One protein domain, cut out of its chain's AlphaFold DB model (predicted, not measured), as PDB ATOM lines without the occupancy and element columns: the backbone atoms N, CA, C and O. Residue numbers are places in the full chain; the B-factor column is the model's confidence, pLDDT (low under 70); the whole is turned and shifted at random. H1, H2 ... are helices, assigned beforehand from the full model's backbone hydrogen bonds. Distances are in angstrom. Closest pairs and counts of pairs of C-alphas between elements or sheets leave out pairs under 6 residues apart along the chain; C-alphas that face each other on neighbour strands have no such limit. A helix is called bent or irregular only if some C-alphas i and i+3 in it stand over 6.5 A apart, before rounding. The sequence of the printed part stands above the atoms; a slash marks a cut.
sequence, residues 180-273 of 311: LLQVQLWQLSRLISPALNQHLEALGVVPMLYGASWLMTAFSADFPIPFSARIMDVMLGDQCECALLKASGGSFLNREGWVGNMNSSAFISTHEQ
ATOM      1  N   LEU A 180     165.104 240.221 221.939       89.62
ATOM      2  CA  LEU A 180     165.952 239.971 220.770       89.62
ATOM      3  C   LEU A 180     167.407 240.362 221.044       89.62
ATOM      4  O   LEU A 180     168.313 239.611 220.688       89.62
ATOM      5  N   LEU A 181     167.628 241.507 221.695       91.12
ATOM      6  CA  LEU A 181     168.965 241.966 222.053       91.12
ATOM      7  C   LEU A 181     169.672 240.936 222.941       91.12
ATOM      8  O   LEU A 181     170.779 240.516 222.622       91.12
ATOM      9  N   GLN A 182     169.016 240.461 224.002       91.56
ATOM     10  CA  GLN A 182     169.576 239.445 224.895       91.56
ATOM     11  C   GLN A 182     169.889 238.131 224.168       91.56
ATOM     12  O   GLN A 182     170.964 237.566 224.365       91.56
ATOM     13  N   VAL A 183     168.998 237.668 223.284       91.06
ATOM     14  CA  VAL A 183     169.231 236.460 222.475       91.06
ATOM     15  C   VAL A 183     170.444 236.635 221.560       91.06
ATOM     16  O   VAL A 183     171.295 235.751 221.503       91.06
ATOM     17  N   GLN A 184     170.566 237.771 220.871       89.19
ATOM     18  CA  GLN A 184     171.687 238.051 219.966       89.19
ATOM     19  C   GLN A 184     173.014 238.199 220.721       89.19
ATOM     20  O   GLN A 184     174.048 237.723 220.260       89.19
ATOM     21  N   LEU A 185     172.991 238.795 221.914       88.62
ATOM     22  CA  LEU A 185     174.155 238.883 222.797       88.62
ATOM     23  C   LEU A 185     174.598 237.511 223.317       88.62
ATOM     24  O   LEU A 185     175.795 237.230 223.378       88.62
ATOM     25  N   TRP A 186     173.649 236.632 223.639       89.38
ATOM     26  CA  TRP A 186     173.951 235.242 223.971       89.38
ATOM     27  C   TRP A 186     174.503 234.477 222.761       89.38
ATOM     28  O   TRP A 186     175.473 233.738 222.883       89.38
ATOM     29  N   GLN A 187     173.948 234.677 221.563       87.69
ATOM     30  CA  GLN A 187     174.499 234.082 220.341       87.69
ATOM     31  C   GLN A 187     175.927 234.575 220.081       87.69
ATOM     32  O   GLN A 187     176.792 233.779 219.724       87.69
ATOM     33  N   LEU A 188     176.199 235.861 220.317       82.31
ATOM     34  CA  LEU A 188     177.533 236.443 220.201       82.31
ATOM     35  C   LEU A 188     178.535 235.780 221.155       82.31
ATOM     36  O   LEU A 188     179.649 235.475 220.732       82.31
ATOM     37  N   SER A 189     178.148 235.488 222.401       83.81
ATOM     38  CA  SER A 189     179.033 234.796 223.351       83.81
ATOM     39  C   SER A 189     179.376 233.362 222.924       83.81
ATOM     40  O   SER A 189     180.416 232.827 223.298       83.81
ATOM     41  N   ARG A 190     178.544 232.741 222.078       83.25
ATOM     42  CA  ARG A 190     178.824 231.431 221.466       83.25
ATOM     43  C   ARG A 190     179.682 231.504 220.204       83.25
ATOM     44  O   ARG A 190     180.188 230.471 219.776       83.25
ATOM     45  N   LEU A 191     179.832 232.685 219.605       77.56
ATOM     46  CA  LEU A 191     180.655 232.895 218.409       77.56
ATOM     47  C   LEU A 191     182.113 233.240 218.729       77.56
ATOM     48  O   LEU A 191     182.969 233.083 217.860       77.56
ATOM     49  N   ILE A 192     182.395 233.714 219.941       76.94
ATOM     50  CA  ILE A 192     183.765 233.935 220.417       76.94
ATOM     51  C   ILE A 192     184.394 232.614 220.877       76.94
ATOM     52  O   ILE A 192     183.681 231.675 221.241       76.94
ATOM     53  N   SER A 193     185.729 232.517 220.858       78.31
ATOM     54  CA  SER A 193     186.398 231.291 221.305       78.31
ATOM     55  C   SER A 193     186.010 230.924 222.751       78.31
ATOM     56  O   SER A 193     185.928 231.804 223.614       78.31
ATOM     57  N   PRO A 194     185.802 229.627 223.067       83.69
ATOM     58  CA  PRO A 194     185.375 229.204 224.402       83.69
ATOM     59  C   PRO A 194     186.308 229.672 225.525       83.69
ATOM     60  O   PRO A 194     185.835 230.040 226.596       83.69
ATOM     61  N   ALA A 195     187.620 229.702 225.266       81.25
ATOM     62  CA  ALA A 195     188.619 230.178 226.219       81.25
ATOM     63  C   ALA A 195     188.448 231.674 226.533       81.25
ATOM     64  O   ALA A 195     188.497 232.072 227.694       81.25
ATOM     65  N   LEU A 196     188.191 232.497 225.510       77.56
ATOM     66  CA  LEU A 196     187.941 233.924 225.690       77.56
ATOM     67  C   LEU A 196     186.616 234.173 226.414       77.56
ATOM     68  O   LEU A 196     186.566 235.007 227.313       77.56
ATOM     69  N   ASN A 197     185.560 233.433 226.067       80.94
ATOM     70  CA  ASN A 197     184.276 233.550 226.760       80.94
ATOM     71  C   ASN A 197     184.410 233.224 228.255       80.94
ATOM     72  O   ASN A 197     183.934 233.986 229.087       80.94
ATOM     73  N   GLN A 198     185.108 232.136 228.600       85.56
ATOM     74  CA  GLN A 198     185.362 231.761 229.997       85.56
ATOM     75  C   GLN A 198     186.177 232.822 230.743       85.56
ATOM     76  O   GLN A 198     185.884 233.116 231.899       85.56
ATOM     77  N   HIS A 199     187.175 233.424 230.087       82.19
ATOM     78  CA  HIS A 199     187.950 234.524 230.665       82.19
ATOM     79  C   HIS A 199     187.073 235.749 230.958       82.19
ATOM     80  O   HIS A 199     187.119 236.290 232.059       82.19
ATOM     81  N   LEU A 200     186.229 236.160 230.007       81.06
ATOM     82  CA  LEU A 200     185.304 237.283 230.195       81.06
ATOM     83  C   LEU A 200     184.277 236.999 231.303       81.06
ATOM     84  O   LEU A 200     184.043 237.862 232.149       81.06
ATOM     85  N   GLU A 201     183.728 235.783 231.351       85.69
ATOM     86  CA  GLU A 201     182.823 235.340 232.417       85.69
ATOM     87  C   GLU A 201     183.508 235.372 233.792       85.69
ATOM     88  O   GLU A 201     182.933 235.900 234.745       85.69
ATOM     89  N   ALA A 202     184.756 234.899 233.897       87.25
ATOM     90  CA  ALA A 202     185.535 234.941 235.138       87.25
ATOM     91  C   ALA A 202     185.827 236.375 235.617       87.25
ATOM     92  O   ALA A 202     185.945 236.617 236.817       87.25
ATOM     93  N   LEU A 203     185.909 237.335 234.691       84.62
ATOM     94  CA  LEU A 203     186.067 238.760 234.989       84.62
ATOM     95  C   LEU A 203     184.738 239.485 235.271       84.62
ATOM     96  O   LEU A 203     184.759 240.685 235.550       84.62
ATOM     97  N   GLY A 204     183.593 238.797 235.188       85.69
ATOM     98  CA  GLY A 204     182.263 239.395 235.341       85.69
ATOM     99  C   GLY A 204     181.836 240.274 234.158       85.69
ATOM    100  O   GLY A 204     180.900 241.065 234.276       85.69
ATOM    101  N   VAL A 205     182.512 240.159 233.012       84.75
ATOM    102  CA  VAL A 205     182.229 240.944 231.809       84.75
ATOM    103  C   VAL A 205     181.161 240.237 230.985       84.75
ATOM    104  O   VAL A 205     181.442 239.360 230.169       84.75
ATOM    105  N   VAL A 206     179.906 240.629 231.194       85.12
ATOM    106  CA  VAL A 206     178.774 240.074 230.442       85.12
ATOM    107  C   VAL A 206     178.646 240.710 229.048       85.12
ATOM    108  O   VAL A 206     178.927 241.903 228.898       85.12
ATOM    109  N   PRO A 207     178.133 239.979 228.034       85.25
ATOM    110  CA  PRO A 207     177.947 240.489 226.671       85.25
ATOM    111  C   PRO A 207     177.213 241.825 226.546       85.25
ATOM    112  O   PRO A 207     177.501 242.604 225.641       85.25
ATOM    113  N   MET A 208     176.298 242.116 227.473       87.69
ATOM    114  CA  MET A 208     175.571 243.385 227.528       87.69
ATOM    115  C   MET A 208     176.500 244.606 227.605       87.69
ATOM    116  O   MET A 208     176.192 245.630 227.007       87.69
ATOM    117  N   LEU A 209     177.645 244.499 228.287       83.25
ATOM    118  CA  LEU A 209     178.539 245.635 228.541       83.25
ATOM    119  C   LEU A 209     179.308 246.104 227.303       83.25
ATOM    120  O   LEU A 209     179.693 247.266 227.237       83.25
ATOM    121  N   TYR A 210     179.538 245.221 226.332       80.75
ATOM    122  CA  TYR A 210     180.291 245.557 225.120       80.75
ATOM    123  C   TYR A 210     179.451 245.443 223.848       80.75
ATOM    124  O   TYR A 210     179.609 246.240 222.934       80.75
ATOM    125  N   GLY A 211     178.550 244.463 223.765       84.50
ATOM    126  CA  GLY A 211     177.844 244.144 222.526       84.50
ATOM    127  C   GLY A 211     176.566 244.948 222.315       84.50
ATOM    128  O   GLY A 211     176.129 245.096 221.174       84.50
ATOM    129  N   ALA A 212     175.953 245.470 223.385       89.56
ATOM    130  CA  ALA A 212     174.651 246.126 223.285       89.56
ATOM    131  C   ALA A 212     174.710 247.369 222.391       89.56
ATOM    132  O   ALA A 212     173.933 247.474 221.442       89.56
ATOM    133  N   SER A 213     175.693 248.241 222.632       90.38
ATOM    134  CA  SER A 213     175.930 249.433 221.812       90.38
ATOM    135  C   SER A 213     176.164 249.064 220.342       90.38
ATOM    136  O   SER A 213     175.528 249.617 219.450       90.38
ATOM    137  N   TRP A 214     176.969 248.034 220.062       91.19
ATOM    138  CA  TRP A 214     177.273 247.633 218.684       91.19
ATOM    139  C   TRP A 214     176.024 247.224 217.902       91.19
ATOM    140  O   TRP A 214     175.854 247.629 216.752       91.19
ATOM    141  N   LEU A 215     175.140 246.443 218.523       90.69
ATOM    142  CA  LEU A 215     173.907 245.985 217.890       90.69
ATOM    143  C   LEU A 215     172.891 247.126 217.770       90.69
ATOM    144  O   LEU A 215     172.368 247.371 216.684       90.69
ATOM    145  N   MET A 216     172.661 247.867 218.858       92.94
ATOM    146  CA  MET A 216     171.663 248.938 218.909       92.94
ATOM    147  C   MET A 216     172.051 250.171 218.097       92.94
ATOM    148  O   MET A 216     171.175 250.913 217.678       92.94
ATOM    149  N   THR A 217     173.333 250.419 217.838       94.25
ATOM    150  CA  THR A 217     173.757 251.541 216.985       94.25
ATOM    151  C   THR A 217     174.234 251.076 215.618       94.25
ATOM    152  O   THR A 217     174.837 251.863 214.895       94.25
ATOM    153  N   ALA A 218     174.073 249.796 215.264       92.31
ATOM    154  CA  ALA A 218     174.689 249.214 214.069       92.31
ATOM    155  C   ALA A 218     176.173 249.625 213.916       92.31
ATOM    156  O   ALA A 218     176.621 250.038 212.847       92.31
ATOM    157  N   PHE A 219     176.917 249.564 215.031       90.44
ATOM    158  CA  PHE A 219     178.335 249.922 215.181       90.44
ATOM    159  C   PHE A 219     178.684 251.403 214.956       90.44
ATOM    160  O   PHE A 219     179.832 251.797 215.132       90.44
ATOM    161  N   SER A 220     177.715 252.249 214.610       92.50
ATOM    162  CA  SER A 220     177.958 253.655 214.279       92.50
ATOM    163  C   SER A 220     178.405 254.533 215.455       92.50
ATOM    164  O   SER A 220     179.025 255.560 215.199       92.50
ATOM    165  N   ALA A 221     178.173 254.131 216.711       89.69
ATOM    166  CA  ALA A 221     178.664 254.862 217.882       89.69
ATOM    167  C   ALA A 221     180.144 254.585 218.198       89.69
ATOM    168  O   ALA A 221     180.910 255.516 218.439       89.69
ATOM    169  N   ASP A 222     180.551 253.310 218.171       84.31
ATOM    170  CA  ASP A 222     181.851 252.877 218.710       84.31
ATOM    171  C   ASP A 222     182.921 252.619 217.637       84.31
ATOM    172  O   ASP A 222     184.101 252.460 217.955       84.31
ATOM    173  N   PHE A 223     182.532 252.542 216.358       85.94
ATOM    174  CA  PHE A 223     183.430 252.179 215.259       85.94
ATOM    175  C   PHE A 223     183.598 253.314 214.241       85.94
ATOM    176  O   PHE A 223     182.697 254.136 214.061       85.94
ATOM    177  N   PRO A 224     184.737 253.353 213.515       86.88
ATOM    178  CA  PRO A 224     184.963 254.348 212.474       86.88
ATOM    179  C   PRO A 224     183.865 254.352 211.404       86.88
ATOM    180  O   PRO A 224     183.434 253.292 210.947       86.88
ATOM    181  N   ILE A 225     183.507 255.543 210.914       89.00
ATOM    182  CA  ILE A 225     182.473 255.750 209.882       89.00
ATOM    183  C   ILE A 225     182.617 254.793 208.680       89.00
ATOM    184  O   ILE A 225     181.614 254.184 208.312       89.00
ATOM    185  N   PRO A 226     183.813 254.561 208.088       87.44
ATOM    186  CA  PRO A 226     183.938 253.639 206.955       87.44
ATOM    187  C   PRO A 226     183.561 252.187 207.284       87.44
ATOM    188  O   PRO A 226     183.067 251.466 206.417       87.44
ATOM    189  N   PHE A 227     183.788 251.748 208.525       85.44
ATOM    190  CA  PHE A 227     183.403 250.415 208.982       85.44
ATOM    191  C   PHE A 227     181.884 250.318 209.141       85.44
ATOM    192  O   PHE A 227     181.259 249.413 208.590       85.44
ATOM    193  N   SER A 228     181.285 251.289 209.824       91.12
ATOM    194  CA  SER A 228     179.839 251.338 210.051       91.12
ATOM    195  C   SER A 228     179.072 251.509 208.734       91.12
ATOM    196  O   SER A 228     178.051 250.863 208.520       91.12
ATOM    197  N   ALA A 229     179.613 252.271 207.779       91.81
ATOM    198  CA  ALA A 229     179.062 252.385 206.431       91.81
ATOM    199  C   ALA A 229     179.050 251.038 205.686       91.81
ATOM    200  O   ALA A 229     178.079 250.722 205.011       91.81
ATOM    201  N   ARG A 230     180.070 250.189 205.854       89.12
ATOM    202  CA  ARG A 230     180.051 248.836 205.275       89.12
ATOM    203  C   ARG A 230     178.995 247.926 205.894       89.12
ATOM    204  O   ARG A 230     178.486 247.042 205.215       89.12
ATOM    205  N   ILE A 231     178.675 248.110 207.170       89.56
ATOM    206  CA  ILE A 231     177.566 247.380 207.795       89.56
ATOM    207  C   ILE A 231     176.246 247.826 207.170       89.56
ATOM    208  O   ILE A 231     175.426 246.978 206.821       89.56
ATOM    209  N   MET A 232     176.079 249.130 206.936       92.81
ATOM    210  CA  MET A 232     174.921 249.663 206.216       92.81
ATOM    211  C   MET A 232     174.847 249.160 204.772       92.81
ATOM    212  O   MET A 232     173.751 248.834 204.324       92.81
ATOM    213  N   ASP A 233     175.979 248.995 204.076       89.50
ATOM    214  CA  ASP A 233     176.008 248.366 202.748       89.50
ATOM    215  C   ASP A 233     175.365 246.967 202.786       89.50
ATOM    216  O   ASP A 233     174.569 246.640 201.917       89.50
ATOM    217  N   VAL A 234     175.621 246.158 203.820       87.50
ATOM    218  CA  VAL A 234     175.007 244.823 203.962       87.50
ATOM    219  C   VAL A 234     173.546 244.913 204.415       87.50
ATOM    220  O   VAL A 234     172.690 244.185 203.912       87.50
ATOM    221  N   MET A 235     173.228 245.788 205.371       88.75
ATOM    222  CA  MET A 235     171.867 245.902 205.905       88.75
ATOM    223  C   MET A 235     170.897 246.453 204.860       88.75
ATOM    224  O   MET A 235     169.830 245.881 204.644       88.75
ATOM    225  N   LEU A 236     171.265 247.533 204.176       88.69
ATOM    226  CA  LEU A 236     170.443 248.137 203.134       88.69
ATOM    227  C   LEU A 236     170.570 247.364 201.823       88.69
ATOM    228  O   LEU A 236     169.538 247.139 201.194       88.69
ATOM    229  N   GLY A 237     171.789 246.925 201.478       78.88
ATOM    230  CA  GLY A 237     172.190 246.371 200.180       78.88
ATOM    231  C   GLY A 237     172.188 244.841 200.014       78.88
ATOM    232  O   GLY A 237     172.091 244.369 198.895       78.88
ATOM    233  N   ASP A 238     172.283 244.033 201.072       66.81
ATOM    234  CA  ASP A 238     172.185 242.557 200.974       66.81
ATOM    235  C   ASP A 238     170.961 242.002 201.731       66.81
ATOM    236  O   ASP A 238     170.638 240.819 201.622       66.81
ATOM    237  N   GLN A 239     170.286 242.844 202.526       71.94
ATOM    238  CA  GLN A 239     169.137 242.497 203.381       71.94
ATOM    239  C   GLN A 239     169.403 241.320 204.343       71.94
ATOM    240  O   GLN A 239     168.482 240.605 204.732       71.94
ATOM    241  N   CYS A 240     170.656 241.090 204.756       70.00
ATOM    242  CA  CYS A 240     170.961 240.072 205.771       70.00
ATOM    243  C   CYS A 240     170.577 240.607 207.151       70.00
ATOM    244  O   CYS A 240     171.314 241.384 207.751       70.00
ATOM    245  N   GLU A 241     169.463 240.114 207.691       68.06
ATOM    246  CA  GLU A 241     169.050 240.327 209.092       68.06
ATOM    247  C   GLU A 241     170.150 239.887 210.081       68.06
ATOM    248  O   GLU A 241     170.326 240.439 211.162       68.06
ATOM    249  N   CYS A 242     170.972 238.930 209.652       72.25
ATOM    250  CA  CYS A 242     172.146 238.409 210.337       72.25
ATOM    251  C   CYS A 242     173.395 239.316 210.324       72.25
ATOM    252  O   CYS A 242     174.436 238.906 210.850       72.25
ATOM    253  N   ALA A 243     173.357 240.479 209.665       73.06
ATOM    254  CA  ALA A 243     174.554 241.271 209.373       73.06
ATOM    255  C   ALA A 243     175.270 241.721 210.650       73.06
ATOM    256  O   ALA A 243     176.489 241.582 210.757       73.06
ATOM    257  N   LEU A 244     174.502 242.180 211.640       74.94
ATOM    258  CA  LEU A 244     175.024 242.678 212.910       74.94
ATOM    259  C   LEU A 244     175.716 241.579 213.724       74.94
ATOM    260  O   LEU A 244     176.818 241.790 214.230       74.94
ATOM    261  N   LEU A 245     175.129 240.382 213.789       74.31
ATOM    262  CA  LEU A 245     175.722 239.251 214.506       74.31
ATOM    263  C   LEU A 245     177.022 238.777 213.839       74.31
ATOM    264  O   LEU A 245     178.024 238.543 214.515       74.31
ATOM    265  N   LYS A 246     177.039 238.701 212.501       74.69
ATOM    266  CA  LYS A 246     178.243 238.342 211.733       74.69
ATOM    267  C   LYS A 246     179.363 239.366 211.910       74.69
ATOM    268  O   LYS A 246     180.513 238.975 212.107       74.69
ATOM    269  N   ALA A 247     179.036 240.658 211.860       68.50
ATOM    270  CA  ALA A 247     179.995 241.730 212.110       68.50
ATOM    271  C   ALA A 247     180.541 241.669 213.546       68.50
ATOM    272  O   ALA A 247     181.747 241.791 213.742       68.50
ATOM    273  N   SER A 248     179.677 241.396 214.529       67.81
ATOM    274  CA  SER A 248     180.060 241.266 215.943       67.81
ATOM    275  C   SER A 248     181.075 240.142 216.160       67.81
ATOM    276  O   SER A 248     182.131 240.377 216.744       67.81
ATOM    277  N   GLY A 249     180.803 238.942 215.631       54.47
ATOM    278  CA  GLY A 249     181.739 237.816 215.714       54.47
ATOM    279  C   GLY A 249     183.072 238.111 215.014       54.47
ATOM    280  O   GLY A 249     184.138 237.876 215.578       54.47
ATOM    281  N   GLY A 250     183.034 238.711 213.817       58.59
ATOM    282  CA  GLY A 250     184.243 239.094 213.079       58.59
ATOM    283  C   GLY A 250     185.109 240.143 213.791       58.59
ATOM    284  O   GLY A 250     186.338 240.066 213.737       58.59
ATOM    285  N   SER A 251     184.497 241.106 214.486       59.53
ATOM    286  CA  SER A 251     185.216 242.115 215.277       59.53
ATOM    287  C   SER A 251     185.987 241.502 216.451       59.53
ATOM    288  O   SER A 251     187.100 241.946 216.736       59.53
ATOM    289  N   PHE A 252     185.445 240.456 217.086       57.69
ATOM    290  CA  PHE A 252     186.135 239.712 218.144       57.69
ATOM    291  C   PHE A 252     187.256 238.825 217.607       57.69
ATOM    292  O   PHE A 252     188.370 238.899 218.120       57.69
ATOM    293  N   LEU A 253     187.002 238.054 216.543       54.94
ATOM    294  CA  LEU A 253     187.998 237.153 215.945       54.94
ATOM    295  C   LEU A 253     189.274 237.893 215.507       54.94
ATOM    296  O   LEU A 253     190.380 237.382 215.649       54.94
ATOM    297  N   ASN A 254     189.144 239.141 215.049       54.06
ATOM    298  CA  ASN A 254     190.292 239.977 214.680       54.06
ATOM    299  C   ASN A 254     191.068 240.563 215.881       54.06
ATOM    300  O   ASN A 254     192.127 241.156 215.677       54.06
ATOM    301  N   ARG A 255     190.562 240.440 217.119       54.34
ATOM    302  CA  ARG A 255     191.152 241.025 218.341       54.34
ATOM    303  C   ARG A 255     191.363 240.030 219.492       54.34
ATOM    304  O   ARG A 255     191.806 240.462 220.555       54.34
ATOM    305  N   GLU A 256     191.120 238.730 219.309       54.78
ATOM    306  CA  GLU A 256     191.165 237.734 220.402       54.78
ATOM    307  C   GLU A 256     192.474 237.755 221.206       54.78
ATOM    308  O   GLU A 256     192.441 237.770 222.433       54.78
ATOM    309  N   GLY A 257     193.630 237.852 220.538       48.78
ATOM    310  CA  GLY A 257     194.931 237.910 221.218       48.78
ATOM    311  C   GLY A 257     195.180 239.198 222.018       48.78
ATOM    312  O   GLY A 257     195.995 239.208 222.938       48.78
ATOM    313  N   TRP A 258     194.485 240.289 221.691       49.03
ATOM    314  CA  TRP A 258     194.577 241.553 222.424       49.03
ATOM    315  C   TRP A 258     193.643 241.559 223.638       49.03
ATOM    316  O   TRP A 258     194.063 241.937 224.729       49.03
ATOM    317  N   VAL A 259     192.412 241.063 223.472       55.75
ATOM    318  CA  VAL A 259     191.414 240.970 224.551       55.75
ATOM    319  C   VAL A 259     191.805 239.917 225.592       55.75
ATOM    320  O   VAL A 259     191.632 240.149 226.786       55.75
ATOM    321  N   GLY A 260     192.403 238.796 225.175       55.38
ATOM    322  CA  GLY A 260     192.826 237.725 226.085       55.38
ATOM    323  C   GLY A 260     193.887 238.131 227.121       55.38
ATOM    324  O   GLY A 260     194.087 237.413 228.091       55.38
ATOM    325  N   ASN A 261     194.540 239.286 226.948       57.50
ATOM    326  CA  ASN A 261     195.540 239.813 227.882       57.50
ATOM    327  C   ASN A 261     195.000 240.933 228.797       57.50
ATOM    328  O   ASN A 261     195.765 241.514 229.566       57.50
ATOM    329  N   MET A 262     193.710 241.275 228.707       58.66
ATOM    330  CA  MET A 262     193.104 242.360 229.485       58.66
ATOM    331  C   MET A 262     192.536 241.881 230.824       58.66
ATOM    332  O   MET A 262     191.981 240.786 230.928       58.66
ATOM    333  N   ASN A 263     192.631 242.744 231.840       51.53
ATOM    334  CA  ASN A 263     191.860 242.637 233.080       51.53
ATOM    335  C   ASN A 263     190.517 243.392 232.952       51.53
ATOM    336  O   ASN A 263     190.304 244.150 232.001       51.53
ATOM    337  N   SER A 264     189.605 243.192 233.906       49.25
ATOM    338  CA  SER A 264     188.234 243.727 233.856       49.25
ATOM    339  C   SER A 264     188.188 245.257 233.745       49.25
ATOM    340  O   SER A 264     187.370 245.793 233.001       49.25
ATOM    341  N   SER A 265     189.096 245.971 234.417       49.31
ATOM    342  CA  SER A 265     189.172 247.436 234.356       49.31
ATOM    343  C   SER A 265     189.712 247.961 233.018       49.31
ATOM    344  O   SER A 265     189.198 248.957 232.505       49.31
ATOM    345  N   ALA A 266     190.693 247.290 232.405       53.84
ATOM    346  CA  ALA A 266     191.183 247.633 231.066       53.84
ATOM    347  C   ALA A 266     190.116 247.403 229.985       53.84
ATOM    348  O   ALA A 266     189.977 248.214 229.072       53.84
ATOM    349  N   PHE A 267     189.321 246.338 230.098       55.50
ATOM    350  CA  PHE A 267     188.262 246.054 229.132       55.50
ATOM    351  C   PHE A 267     187.138 247.107 229.169       55.50
ATOM    352  O   PHE A 267     186.748 247.627 228.125       55.50
ATOM    353  N   ILE A 268     186.676 247.482 230.368       52.03
ATOM    354  CA  ILE A 268     185.607 248.480 230.556       52.03
ATOM    355  C   ILE A 268     186.075 249.882 230.122       52.03
ATOM    356  O   ILE A 268     185.399 250.545 229.340       52.03
ATOM    357  N   SER A 269     187.281 250.301 230.526       48.56
ATOM    358  CA  SER A 269     187.835 251.624 230.173       48.56
ATOM    359  C   SER A 269     188.084 251.830 228.674       48.56
ATOM    360  O   SER A 269     188.048 252.964 228.201       48.56
ATOM    361  N   THR A 270     188.285 250.756 227.904       52.34
ATOM    362  CA  THR A 270     188.418 250.843 226.439       52.34
ATOM    363  C   THR A 270     187.071 251.147 225.761       52.34
ATOM    364  O   THR A 270     187.040 251.725 224.677       52.34
ATOM    365  N   HIS A 271     185.957 250.773 226.397       45.94
ATOM    366  CA  HIS A 271     184.601 250.968 225.882       45.94
ATOM    367  C   HIS A 271     183.901 252.222 226.431       45.94
ATOM    368  O   HIS A 271     182.955 252.698 225.812       45.94
ATOM    369  N   GLU A 272     184.383 252.809 227.531       32.47
ATOM    370  CA  GLU A 272     183.820 254.039 228.116       32.47
ATOM    371  C   GLU A 272     184.337 255.354 227.496       32.47
ATOM    372  O   GLU A 272     183.801 256.419 227.805       32.47
ATOM    373  N   GLN A 273     185.344 255.337 226.609       27.06
ATOM    374  CA  GLN A 273     185.870 256.563 225.980       27.06
ATOM    375  C   GLN A 273     185.698 256.589 224.452       27.06
ATOM    376  O   GLN A 273     186.620 256.218 223.717       27.06
TER     377      GLN A 273
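Overview. This is residues 180 to 273 of the 311 residues of a protein of Tetrabaena socialis (UniProt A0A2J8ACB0). Three helices, H1, H3 and H5, cross one another in a small core; H4 folds back on H5 as a helical hairpin at one end of the long axis, and three short helices, H2, H6 and H7, gather loosely at the other end. The turn of the hairpin, residues 236 to 241, sticks out. The printed part has 94 residues with seven named helices, H1 to H7 in chain order, and no named strand; the class is all helix. The whole is compact, with a radius of gyration of the C-alphas of 13.2 A, and only just elongated, spanning 39 by 26 by 22 A.

Along the chain. Find C-alpha 180 at (165.952, 239.971, 220.770); from there H1 runs 16.5 A to residue 191. H2 takes residues 194 to 202, 12.2 A. H3, residues 208 to 216, 11.0 A, is irregular, but only just: C-alphas 210 and 213 are 6.7 A apart. Look next at C-alpha 225, at (182.473, 255.750, 209.882), where H4 begins; it runs 17.0 A to residue 237. H5 follows at residues 243 to 253, 15.5 A, then H6 at residues 256 to 259, 5.3 A. H7, residues 264 to 271, covers 11.4 A and ends with C-alpha 271 at (184.601, 250.968, 225.882).

Arrangement. Begin at the hub, H5, which touches H1, H3 and H4. Its closest C-alphas to H1 are those of Gly 249 and Leu 191, 5.7 A apart; the two run the same way at a tilt of 35.4 degrees, only just steep. H3 touches H5 at Leu 215 and Leu 244, closest C-alphas 6.1 A apart, opposite ways at a steep tilt of 40 degrees. H1 touches H3 with residues 181 to 185 alone, closest at the C-alphas of Leu 185 and Gly 211, 6.4 A, at a steep tilt of 65 degrees. H4 and H5 form a hairpin at a steep tilt of 39 degrees; H4 touches with residues 231 to 235 alone, and the closest C-alphas, of Met 235 and Ala 243, are 6.4 A apart. H2 and H6 are close but not clearly touching, with the C-alphas of Leu 196 and Glu 256 7.3 A apart. H3 and H7 are also close but not clearly touching, with the C-alphas of Tyr 210 and His 271 7.0 A apart. H4 and H7 are apart. In H1, H2, H4 and H5 every O i to N i+4 pair is within hydrogen-bond range; H3 has 2 of 5, with 3 of 6 O i to N i+3 pairs, H7 has 3 of 4, and H6 is too short for such a pair.

Size, cuts and confidence. The two C-alphas farthest apart, of Ala 202 and Gly 237, are 39.1 A apart. The printed part has no cut and no long link. Check the B-factor column: pLDDT is under 70 at residues 238, 241 and 247 to 273, and its mean over the printed part is 75.5.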